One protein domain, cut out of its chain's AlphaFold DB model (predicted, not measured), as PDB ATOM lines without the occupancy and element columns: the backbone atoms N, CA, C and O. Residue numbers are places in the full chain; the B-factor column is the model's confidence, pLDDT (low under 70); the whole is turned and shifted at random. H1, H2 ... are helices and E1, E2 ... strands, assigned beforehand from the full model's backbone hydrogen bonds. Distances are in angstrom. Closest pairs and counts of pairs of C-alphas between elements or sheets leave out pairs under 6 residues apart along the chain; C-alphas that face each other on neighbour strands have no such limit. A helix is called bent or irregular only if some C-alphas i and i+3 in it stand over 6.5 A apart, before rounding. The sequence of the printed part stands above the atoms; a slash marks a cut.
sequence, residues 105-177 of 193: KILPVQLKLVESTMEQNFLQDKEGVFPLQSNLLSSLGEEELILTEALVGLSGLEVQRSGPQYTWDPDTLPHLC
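This is residues 105 to 177 of the 193 residues of the protein "Gasdermin-A" of Myotis brandtii (UniProt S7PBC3). A small antiparallel sheet, ordered E1 E3 E2, is grazed by two helices, H1 and H2, with short H3 at the end of the printed part. The 73 printed residues hold H1 E1 H2 E2 E3 H3, class mixed. The whole is compact, radius of gyration of the C-alphas 11.4 A, spanning 33 by 23 by 17 A.

Start at H1, residues 107 to 121, which only grazes the sheet. Beyond E1, residues 128 to 131, H2, residues 142 to 153, is close but not clearly touching H1: C-alphas 110 and 148, the closest, are 6.4 A apart. E2, residues 158 to 160, and E3, residues 165 to 168, form a hairpin, N 160 to O 165 2.8 A; N 130 of E1 is 2.9 A from O 166. E1, H2, E2 make a split strand-helix-strand unit, E3 between its strands, its crossover right-handed. H3, residues 170 to 177, is irregular, C-alphas 171 and 174 standing 7.5 A apart. O i to N i+4 pairs are within hydrogen-bond range throughout H2, 10 of 11 in H1, 2 of 4 in H3.

Find C-alpha 107 at (35.974, 38.606, -14.795); H1 runs 21.0 A, H2 16.1 A. H3 ends at (43.398, 52.112, -15.041).

The printed part has no cut, no long link and no residue under 70.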
ATOM      1  N   LYS A 105      33.751  33.046 -17.263       96.50
ATOM      2  CA  LYS A 105      33.157  33.685 -16.072       96.50
ATOM      3  C   LYS A 105      34.183  34.037 -14.985       96.50
ATOM      4  O   LYS A 105      33.890  33.942 -13.795       96.50
ATOM      5  N   ILE A 106      35.376  34.470 -15.395       97.25
ATOM      6  CA  ILE A 106      36.491  34.805 -14.485       97.25
ATOM      7  C   ILE A 106      36.730  36.308 -14.315       97.25
ATOM      8  O   ILE A 106      37.585  36.698 -13.521       97.25
ATOM      9  N   LEU A 107      35.937  37.153 -14.985       97.69
ATOM     10  CA  LEU A 107      35.974  38.606 -14.795       97.69
ATOM     11  C   LEU A 107      35.926  39.051 -13.320       97.69
ATOM     12  O   LEU A 107      36.704  39.943 -12.983       97.69
ATOM     13  N   PRO A 108      35.123  38.446 -12.408       96.88
ATOM     14  CA  PRO A 108      35.096  38.899 -11.016       96.88
ATOM     15  C   PRO A 108      36.450  38.735 -10.324       96.88
ATOM     16  O   PRO A 108      36.854  39.579  -9.526       96.88
ATOM     17  N   VAL A 109      37.155  37.647 -10.642       96.50
ATOM     18  CA  VAL A 109      38.465  37.329 -10.067       96.50
ATOM     19  C   VAL A 109      39.526  38.279 -10.616       96.50
ATOM     20  O   VAL A 109      40.293  38.856  -9.849       96.50
ATOM     21  N   GLN A 110      39.526  38.501 -11.932       97.81
ATOM     22  CA  GLN A 110      40.448  39.425 -12.597       97.81
ATOM     23  C   GLN A 110      40.248  40.868 -12.130       97.81
ATOM     24  O   GLN A 110      41.217  41.553 -11.813       97.81
ATOM     25  N   LEU A 111      38.992  41.312 -12.018       98.00
ATOM     26  CA  LEU A 111      38.656  42.631 -11.488       98.00
ATOM     27  C   LEU A 111      39.162  42.783 -10.054       98.00
ATOM     28  O   LEU A 111      39.768  43.801  -9.729       98.00
ATOM     29  N   LYS A 112      38.963  41.767  -9.205       97.25
ATOM     30  CA  LYS A 112      39.416  41.821  -7.813       97.25
ATOM     31  C   LYS A 112      40.938  41.846  -7.693       97.25
ATOM     32  O   LYS A 112      41.458  42.556  -6.835       97.25
ATOM     33  N   LEU A 113      41.646  41.109  -8.549       96.62
ATOM     34  CA  LEU A 113      43.105  41.141  -8.632       96.62
ATOM     35  C   LEU A 113      43.600  42.558  -8.945       96.62
ATOM     36  O   LEU A 113      44.368  43.121  -8.164       96.62
ATOM     37  N   VAL A 114      43.119  43.152 -10.041       97.38
ATOM     38  CA  VAL A 114      43.513  44.507 -10.458       97.38
ATOM     39  C   VAL A 114      43.143  45.531  -9.381       97.38
ATOM     40  O   VAL A 114      43.988  46.315  -8.969       97.38
ATOM     41  N   GLU A 115      41.932  45.459  -8.826       97.00
ATOM     42  CA  GLU A 115      41.505  46.338  -7.731       97.00
ATOM     43  C   GLU A 115      42.442  46.245  -6.520       97.00
ATOM     44  O   GLU A 115      42.926  47.259  -6.031       97.00
ATOM     45  N   SER A 116      42.736  45.032  -6.041       95.62
ATOM     46  CA  SER A 116      43.532  44.830  -4.822       95.62
ATOM     47  C   SER A 116      44.991  45.271  -4.957       95.62
ATOM     48  O   SER A 116      45.595  45.684  -3.965       95.62
ATOM     49  N   THR A 117      45.556  45.173  -6.162       95.19
ATOM     50  CA  THR A 117      46.926  45.617  -6.456       95.19
ATOM     51  C   THR A 117      46.974  47.135  -6.575       95.19
ATOM     52  O   THR A 117      47.820  47.774  -5.951       95.19
ATOM     53  N   MET A 118      46.003  47.741  -7.262       95.56
ATOM     54  CA  MET A 118      45.890  49.196  -7.345       95.56
ATOM     55  C   MET A 118      45.613  49.827  -5.972       95.56
ATOM     56  O   MET A 118      46.290  50.785  -5.617       95.56
ATOM     57  N   GLU A 119      44.723  49.267  -5.143       95.25
ATOM     58  CA  GLU A 119      44.464  49.759  -3.774       95.25
ATOM     59  C   GLU A 119      45.743  49.852  -2.923       95.25
ATOM     60  O   GLU A 119      45.861  50.746  -2.084       95.25
ATOM     61  N   GLN A 120      46.709  48.958  -3.144       93.50
ATOM     62  CA  GLN A 120      47.966  48.919  -2.393       93.50
ATOM     63  C   GLN A 120      49.057  49.818  -2.985       93.50
ATOM     64  O   GLN A 120      49.892  50.336  -2.238       93.50
ATOM     65  N   ASN A 121      49.074  49.998  -4.309       95.69
ATOM     66  CA  ASN A 121      50.241  50.528  -5.012       95.69
ATOM     67  C   ASN A 121      50.000  51.807  -5.824       95.69
ATOM     68  O   ASN A 121      50.970  52.371  -6.313       95.69
ATOM     69  N   PHE A 122      48.770  52.317  -5.933       94.94
ATOM     70  CA  PHE A 122      48.433  53.430  -6.838       94.94
ATOM     71  C   PHE A 122      49.309  54.686  -6.694       94.94
ATOM     72  O   PHE A 122      49.568  55.368  -7.678       94.94
ATOM     73  N   LEU A 123      49.746  55.002  -5.469       93.94
ATOM     74  CA  LEU A 123      50.579  56.174  -5.160       93.94
ATOM     75  C   LEU A 123      52.079  55.858  -5.090       93.94
ATOM     76  O   LEU A 123      52.869  56.730  -4.734       93.94
ATOM     77  N   GLN A 124      52.474  54.611  -5.357       93.62
ATOM     78  CA  GLN A 124      53.878  54.219  -5.375       93.62
ATOM     79  C   GLN A 124      54.538  54.814  -6.616       93.62
ATOM     80  O   GLN A 124      54.101  54.573  -7.738       93.62
ATOM     81  N   ASP A 125      55.612  55.563  -6.395       91.81
ATOM     82  CA  ASP A 125      56.409  56.236  -7.422       91.81
ATOM     83  C   ASP A 125      57.566  55.370  -7.940       91.81
ATOM     84  O   ASP A 125      58.344  55.806  -8.787       91.81
ATOM     85  N   LYS A 126      57.708  54.151  -7.411       92.69
ATOM     86  CA  LYS A 126      58.804  53.235  -7.722       92.69
ATOM     87  C   LYS A 126      58.297  51.849  -8.048       92.69
ATOM     88  O   LYS A 126      57.333  51.363  -7.452       92.69
ATOM     89  N   GLU A 127      59.028  51.205  -8.944       95.19
ATOM     90  CA  GLU A 127      58.889  49.784  -9.202       95.19
ATOM     91  C   GLU A 127      59.151  48.958  -7.936       95.19
ATOM     92  O   GLU A 127      59.978  49.312  -7.085       95.19
ATOM     93  N   GLY A 128      58.465  47.825  -7.819       94.56
ATOM     94  CA  GLY A 128      58.673  46.918  -6.698       94.56
ATOM     95  C   GLY A 128      57.972  45.579  -6.854       94.56
ATOM     96  O   GLY A 128      57.006  45.445  -7.598       94.56
ATOM     97  N   VAL A 129      58.458  44.585  -6.113       95.62
ATOM     98  CA  VAL A 129      57.843  43.257  -6.028       95.62
ATOM     99  C   VAL A 129      57.064  43.161  -4.725       95.62
ATOM    100  O   VAL A 129      57.611  43.399  -3.644       95.62
ATOM    101  N   PHE A 130      55.793  42.792  -4.822       94.38
ATOM    102  CA  PHE A 130      54.862  42.752  -3.701       94.38
ATOM    103  C   PHE A 130      54.250  41.357  -3.550       94.38
ATOM    104  O   PHE A 130      54.056  40.651  -4.543       94.38
ATOM    105  N   PRO A 131      53.941  40.919  -2.317       93.12
ATOM    106  CA  PRO A 131      53.251  39.658  -2.101       93.12
ATOM    107  C   PRO A 131      51.817  39.735  -2.634       93.12
ATOM    108  O   PRO A 131      51.064  40.651  -2.310       93.12
ATOM    109  N   LEU A 132      51.415  38.729  -3.406       90.38
ATOM    110  CA  LEU A 132      50.042  38.551  -3.847       90.38
ATOM    111  C   LEU A 132      49.285  37.686  -2.836       90.38
ATOM    112  O   LEU A 132      49.760  36.633  -2.403       90.38
ATOM    113  N   GLN A 133      48.073  38.103  -2.475       87.31
ATOM    114  CA  GLN A 133      47.224  37.307  -1.596       87.31
ATOM    115  C   GLN A 133      46.842  35.989  -2.286       87.31
ATOM    116  O   GLN A 133      46.227  35.977  -3.352       87.31
ATOM    117  N   SER A 134      47.195  34.860  -1.668       77.56
ATOM    118  CA  SER A 134      47.056  33.525  -2.271       77.56
ATOM    119  C   SER A 134      45.611  33.126  -2.589       77.56
ATOM    120  O   SER A 134      45.377  32.313  -3.482       77.56
ATOM    121  N   ASN A 135      44.633  33.708  -1.896       85.56
ATOM    122  CA  ASN A 135      43.209  33.460  -2.112       85.56
ATOM    123  C   ASN A 135      42.641  34.150  -3.364       85.56
ATOM    124  O   ASN A 135      41.563  33.766  -3.811       85.56
ATOM    125  N   LEU A 136      43.325  35.152  -3.929       87.25
ATOM    126  CA  LEU A 136      42.825  35.871  -5.106       87.25
ATOM    127  C   LEU A 136      42.786  34.979  -6.344       87.25
ATOM    128  O   LEU A 136      41.893  35.120  -7.166       87.25
ATOM    129  N   LEU A 137      43.724  34.040  -6.465       88.25
ATOM    130  CA  LEU A 137      43.844  33.167  -7.633       88.25
ATOM    131  C   LEU A 137      43.454  31.713  -7.346       88.25
ATOM    132  O   LEU A 137      43.396  30.902  -8.265       88.25
ATOM    133  N   SER A 138      43.151  31.368  -6.090       88.12
ATOM    134  CA  SER A 138      42.928  29.977  -5.673       88.12
ATOM    135  C   SER A 138      41.704  29.310  -6.306       88.12
ATOM    136  O   SER A 138      41.594  28.088  -6.267       88.12
ATOM    137  N   SER A 139      40.763  30.092  -6.843       90.31
ATOM    138  CA  SER A 139      39.566  29.575  -7.515       90.31
ATOM    139  C   SER A 139      39.767  29.286  -9.004       90.31
ATOM    140  O   SER A 139      38.857  28.753  -9.632       90.31
ATOM    141  N   LEU A 140      40.899  29.686  -9.588       92.62
ATOM    142  CA  LEU A 140      41.167  29.546 -11.018       92.62
ATOM    143  C   LEU A 140      41.849  28.205 -11.316       92.62
ATOM    144  O   LEU A 140      42.746  27.781 -10.587       92.62
ATOM    145  N   GLY A 141      41.432  27.546 -12.399       93.56
ATOM    146  CA  GLY A 141      42.169  26.425 -12.980       93.56
ATOM    147  C   GLY A 141      43.389  26.906 -13.772       93.56
ATOM    148  O   GLY A 141      43.606  28.104 -13.939       93.56
ATOM    149  N   GLU A 142      44.199  25.973 -14.280       93.94
ATOM    150  CA  GLU A 142      45.445  26.308 -14.994       93.94
ATOM    151  C   GLU A 142      45.200  27.185 -16.233       93.94
ATOM    152  O   GLU A 142      45.935  28.137 -16.478       93.94
ATOM    153  N   GLU A 143      44.147  26.900 -17.003       95.44
ATOM    154  CA  GLU A 143      43.808  27.691 -18.189       95.44
ATOM    155  C   GLU A 143      43.370  29.111 -17.800       95.44
ATOM    156  O   GLU A 143      43.829  30.089 -18.390       95.44
ATOM    157  N   GLU A 144      42.512  29.238 -16.785       96.19
ATOM    158  CA  GLU A 144      42.031  30.527 -16.292       96.19
ATOM    159  C   GLU A 144      43.151  31.366 -15.653       96.19
ATOM    160  O   GLU A 144      43.137  32.596 -15.768       96.19
ATOM    161  N   LEU A 145      44.133  30.716 -15.022       94.88
ATOM    162  CA  LEU A 145      45.348  31.355 -14.514       94.88
ATOM    163  C   LEU A 145      46.177  31.935 -15.658       94.88
ATOM    164  O   LEU A 145      46.443  33.134 -15.644       94.88
ATOM    165  N   ILE A 146      46.503  31.133 -16.676       95.81
ATOM    166  CA  ILE A 146      47.275  31.587 -17.845       95.81
ATOM    167  C   ILE A 146      46.566  32.756 -18.543       95.81
ATOM    168  O   ILE A 146      47.204  33.732 -18.938       95.81
ATOM    169  N   LEU A 147      45.237  32.686 -18.679       97.00
ATOM    170  CA  LEU A 147      44.436  33.776 -19.241       97.00
ATOM    171  C   LEU A 147      44.530  35.052 -18.397       97.00
ATOM    172  O   LEU A 147      44.680  36.140 -18.951       97.00
ATOM    173  N   THR A 148      44.440  34.918 -17.074       96.81
ATOM    174  CA  THR A 148      44.512  36.044 -16.138       96.81
ATOM    175  C   THR A 148      45.892  36.688 -16.157       96.81
ATOM    176  O   THR A 148      45.971  37.898 -16.333       96.81
ATOM    177  N   GLU A 149      46.960  35.892 -16.070       95.50
ATOM    178  CA  GLU A 149      48.355  36.339 -16.158       95.50
ATOM    179  C   GLU A 149      48.618  37.102 -17.456       95.50
ATOM    180  O   GLU A 149      49.149  38.210 -17.428       95.50
ATOM    181  N   ALA A 150      48.191  36.549 -18.594       97.50
ATOM    182  CA  ALA A 150      48.355  37.204 -19.884       97.50
ATOM    183  C   ALA A 150      47.584  38.533 -19.963       97.50
ATOM    184  O   ALA A 150      48.088  39.506 -20.522       97.50
ATOM    185  N   LEU A 151      46.370  38.597 -19.406       98.25
ATOM    186  CA  LEU A 151      45.537  39.800 -19.455       98.25
ATOM    187  C   LEU A 151      46.156  40.955 -18.658       98.25
ATOM    188  O   LEU A 151      46.263  42.072 -19.178       98.25
ATOM    189  N   VAL A 152      46.547  40.687 -17.409       97.31
ATOM    190  CA  VAL A 152      47.104  41.713 -16.515       97.31
ATOM    191  C   VAL A 152      48.554  42.049 -16.862       97.31
ATOM    192  O   VAL A 152      48.925  43.220 -16.812       97.31
ATOM    193  N   GLY A 153      49.335  41.071 -17.333       97.44
ATOM    194  CA  GLY A 153      50.713  41.275 -17.782       97.44
ATOM    195  C   GLY A 153      50.809  42.196 -18.998       97.44
ATOM    196  O   GLY A 153      51.702  43.031 -19.068       97.44
ATOM    197  N   LEU A 154      49.834  42.144 -19.914       97.38
ATOM    198  CA  LEU A 154      49.747  43.103 -21.025       97.38
ATOM    199  C   LEU A 154      49.397  44.537 -20.576       97.38
ATOM    200  O   LEU A 154      49.501  45.454 -21.383       97.38
ATOM    201  N   SER A 155      49.001  44.734 -19.312       96.81
ATOM    202  CA  SER A 155      48.879  46.058 -18.680       96.81
ATOM    203  C   SER A 155      50.058  46.388 -17.762       96.81
ATOM    204  O   SER A 155      49.962  47.350 -17.014       96.81
ATOM    205  N   GLY A 156      51.137  45.596 -17.774       94.38
ATOM    206  CA  GLY A 156      52.326  45.827 -16.948       94.38
ATOM    207  C   GLY A 156      52.317  45.186 -15.560       94.38
ATOM    208  O   GLY A 156      53.296  45.307 -14.832       94.38
ATOM    209  N   LEU A 157      51.253  44.469 -15.185       95.62
ATOM    210  CA  LEU A 157      51.190  43.759 -13.906       95.62
ATOM    211  C   LEU A 157      51.666  42.313 -14.083       95.62
ATOM    212  O   LEU A 157      50.883  41.422 -14.409       95.62
ATOM    213  N   GLU A 158      52.954  42.064 -13.874       94.19
ATOM    214  CA  GLU A 158      53.513  40.713 -13.965       94.19
ATOM    215  C   GLU A 158      53.196  39.905 -12.706       94.19
ATOM    216  O   GLU A 158      53.607  40.274 -11.608       94.19
ATOM    217  N   VAL A 159      52.495  38.780 -12.854       92.31
ATOM    218  CA  VAL A 159      52.123  37.895 -11.742       92.31
ATOM    219  C   VAL A 159      52.995  36.641 -11.750       92.31
ATOM    220  O   VAL A 159      53.096  35.947 -12.759       92.31
ATOM    221  N   GLN A 160      53.595  36.319 -10.604       86.88
ATOM    222  CA  GLN A 160      54.406  35.120 -10.400       86.88
ATOM    223  C   GLN A 160      53.695  34.143  -9.460       86.88
ATOM    224  O   GLN A 160      53.311  34.499  -8.347       86.88
ATOM    225  N   ARG A 161      53.544  32.883  -9.890       79.62
ATOM    226  CA  ARG A 161      52.838  31.835  -9.123       79.62
ATOM    227  C   ARG A 161      53.694  31.160  -8.050       79.62
ATOM    228  O   ARG A 161      53.166  30.671  -7.051       79.62
ATOM    229  N   SER A 162      55.008  31.098  -8.254       74.38
ATOM    230  CA  SER A 162      55.947  30.443  -7.338       74.38
ATOM    231  C   SER A 162      56.271  31.361  -6.160       74.38
ATOM    232  O   SER A 162      57.226  32.124  -6.210       74.38
ATOM    233  N   GLY A 163      55.457  31.280  -5.104       74.12
ATOM    234  CA  GLY A 163      55.429  32.298  -4.055       74.12
ATOM    235  C   GLY A 163      54.633  33.490  -4.580       74.12
ATOM    236  O   GLY A 163      55.233  34.345  -5.220       74.12
ATOM    237  N   PRO A 164      53.296  33.505  -4.403       81.44
ATOM    238  CA  PRO A 164      52.416  34.410  -5.133       81.44
ATOM    239  C   PRO A 164      52.868  35.854  -4.916       81.44
ATOM    240  O   PRO A 164      52.848  36.356  -3.792       81.44
ATOM    241  N   GLN A 165      53.328  36.489  -5.990       92.62
ATOM    242  CA  GLN A 165      53.894  37.837  -6.011       92.62
ATOM    243  C   GLN A 165      53.487  38.545  -7.301       92.62
ATOM    244  O   GLN A 165      53.125  37.897  -8.285       92.62
ATOM    245  N   TYR A 166      53.555  39.871  -7.296       94.12
ATOM    246  CA  TYR A 166      53.425  40.675  -8.502       94.12
ATOM    247  C   TYR A 166      54.477  41.778  -8.551       94.12
ATOM    248  O   TYR A 166      54.904  42.286  -7.510       94.12
ATOM    249  N   THR A 167      54.873  42.150  -9.764       95.38
ATOM    250  CA  THR A 167      55.703  43.327 -10.022       95.38
ATOM    251  C   THR A 167      54.792  44.516 -10.300       95.38
ATOM    252  O   THR A 167      53.915  44.445 -11.159       95.38
ATOM    253  N   TRP A 168      54.982  45.596  -9.551       96.19
ATOM    254  CA  TRP A 168      54.359  46.889  -9.799       96.19
ATOM    255  C   TRP A 168      55.319  47.774 -10.585       96.19
ATOM    256  O   TRP A 168      56.471  47.919 -10.174       96.19
ATOM    257  N   ASP A 169      54.814  48.400 -11.642       95.75
ATOM    258  CA  ASP A 169      55.502  49.434 -12.407       95.75
ATOM    259  C   ASP A 169      54.586  50.672 -12.531       95.75
ATOM    260  O   ASP A 169      53.547  50.595 -13.203       95.75
ATOM    261  N   PRO A 170      54.937  51.810 -11.899       93.69
ATOM    262  CA  PRO A 170      54.164  53.048 -11.983       93.69
ATOM    263  C   PRO A 170      53.949  53.558 -13.416       93.69
ATOM    264  O   PRO A 170      52.908  54.161 -13.687       93.69
ATOM    265  N   ASP A 171      54.872  53.293 -14.346       95.00
ATOM    266  CA  ASP A 171      54.774  53.759 -15.737       95.00
ATOM    267  C   ASP A 171      53.647  53.044 -16.501       95.00
ATOM    268  O   ASP A 171      53.121  53.541 -17.503       95.00
ATOM    269  N   THR A 172      53.206  51.894 -15.991       94.69
ATOM    270  CA  THR A 172      52.121  51.096 -16.571       94.69
ATOM    271  C   THR A 172      50.750  51.438 -15.990       94.69
ATOM    272  O   THR A 172      49.727  50.986 -16.514       94.69
ATOM    273  N   LEU A 173      50.693  52.311 -14.974       95.06
ATOM    274  CA  LEU A 173      49.463  52.704 -14.286       95.06
ATOM    275  C   LEU A 173      48.328  53.140 -15.233       95.06
ATOM    276  O   LEU A 173      47.202  52.691 -15.015       95.06
ATOM    277  N   PRO A 174      48.556  53.941 -16.297       95.19
ATOM    278  CA  PRO A 174      47.486  54.290 -17.234       95.19
ATOM    279  C   PRO A 174      46.820  53.063 -17.879       95.19
ATOM    280  O   PRO A 174      45.593  53.014 -17.981       95.19
ATOM    281  N   HIS A 175      47.604  52.042 -18.238       96.44
ATOM    282  CA  HIS A 175      47.093  50.799 -18.820       96.44
ATOM    283  C   HIS A 175      46.304  49.979 -17.791       96.44
ATOM    284  O   HIS A 175      45.264  49.412 -18.124       96.44
ATOM    285  N   LEU A 176      46.745  49.957 -16.527       96.94
ATOM    286  CA  LEU A 176      46.001  49.307 -15.442       96.94
ATOM    287  C   LEU A 176      44.682  50.015 -15.128       96.94
ATOM    288  O   LEU A 176      43.679  49.336 -14.911       96.94
ATOM    289  N   CYS A 177      44.641  51.349 -15.165       97.44
ATOM    290  CA  CYS A 177      43.398  52.112 -15.041       97.44
ATOM    291  C   CYS A 177      42.410  51.755 -16.160       97.44
ATOM    292  O   CYS A 177      41.242  51.476 -15.879       97.44
TER     293      CYS A 177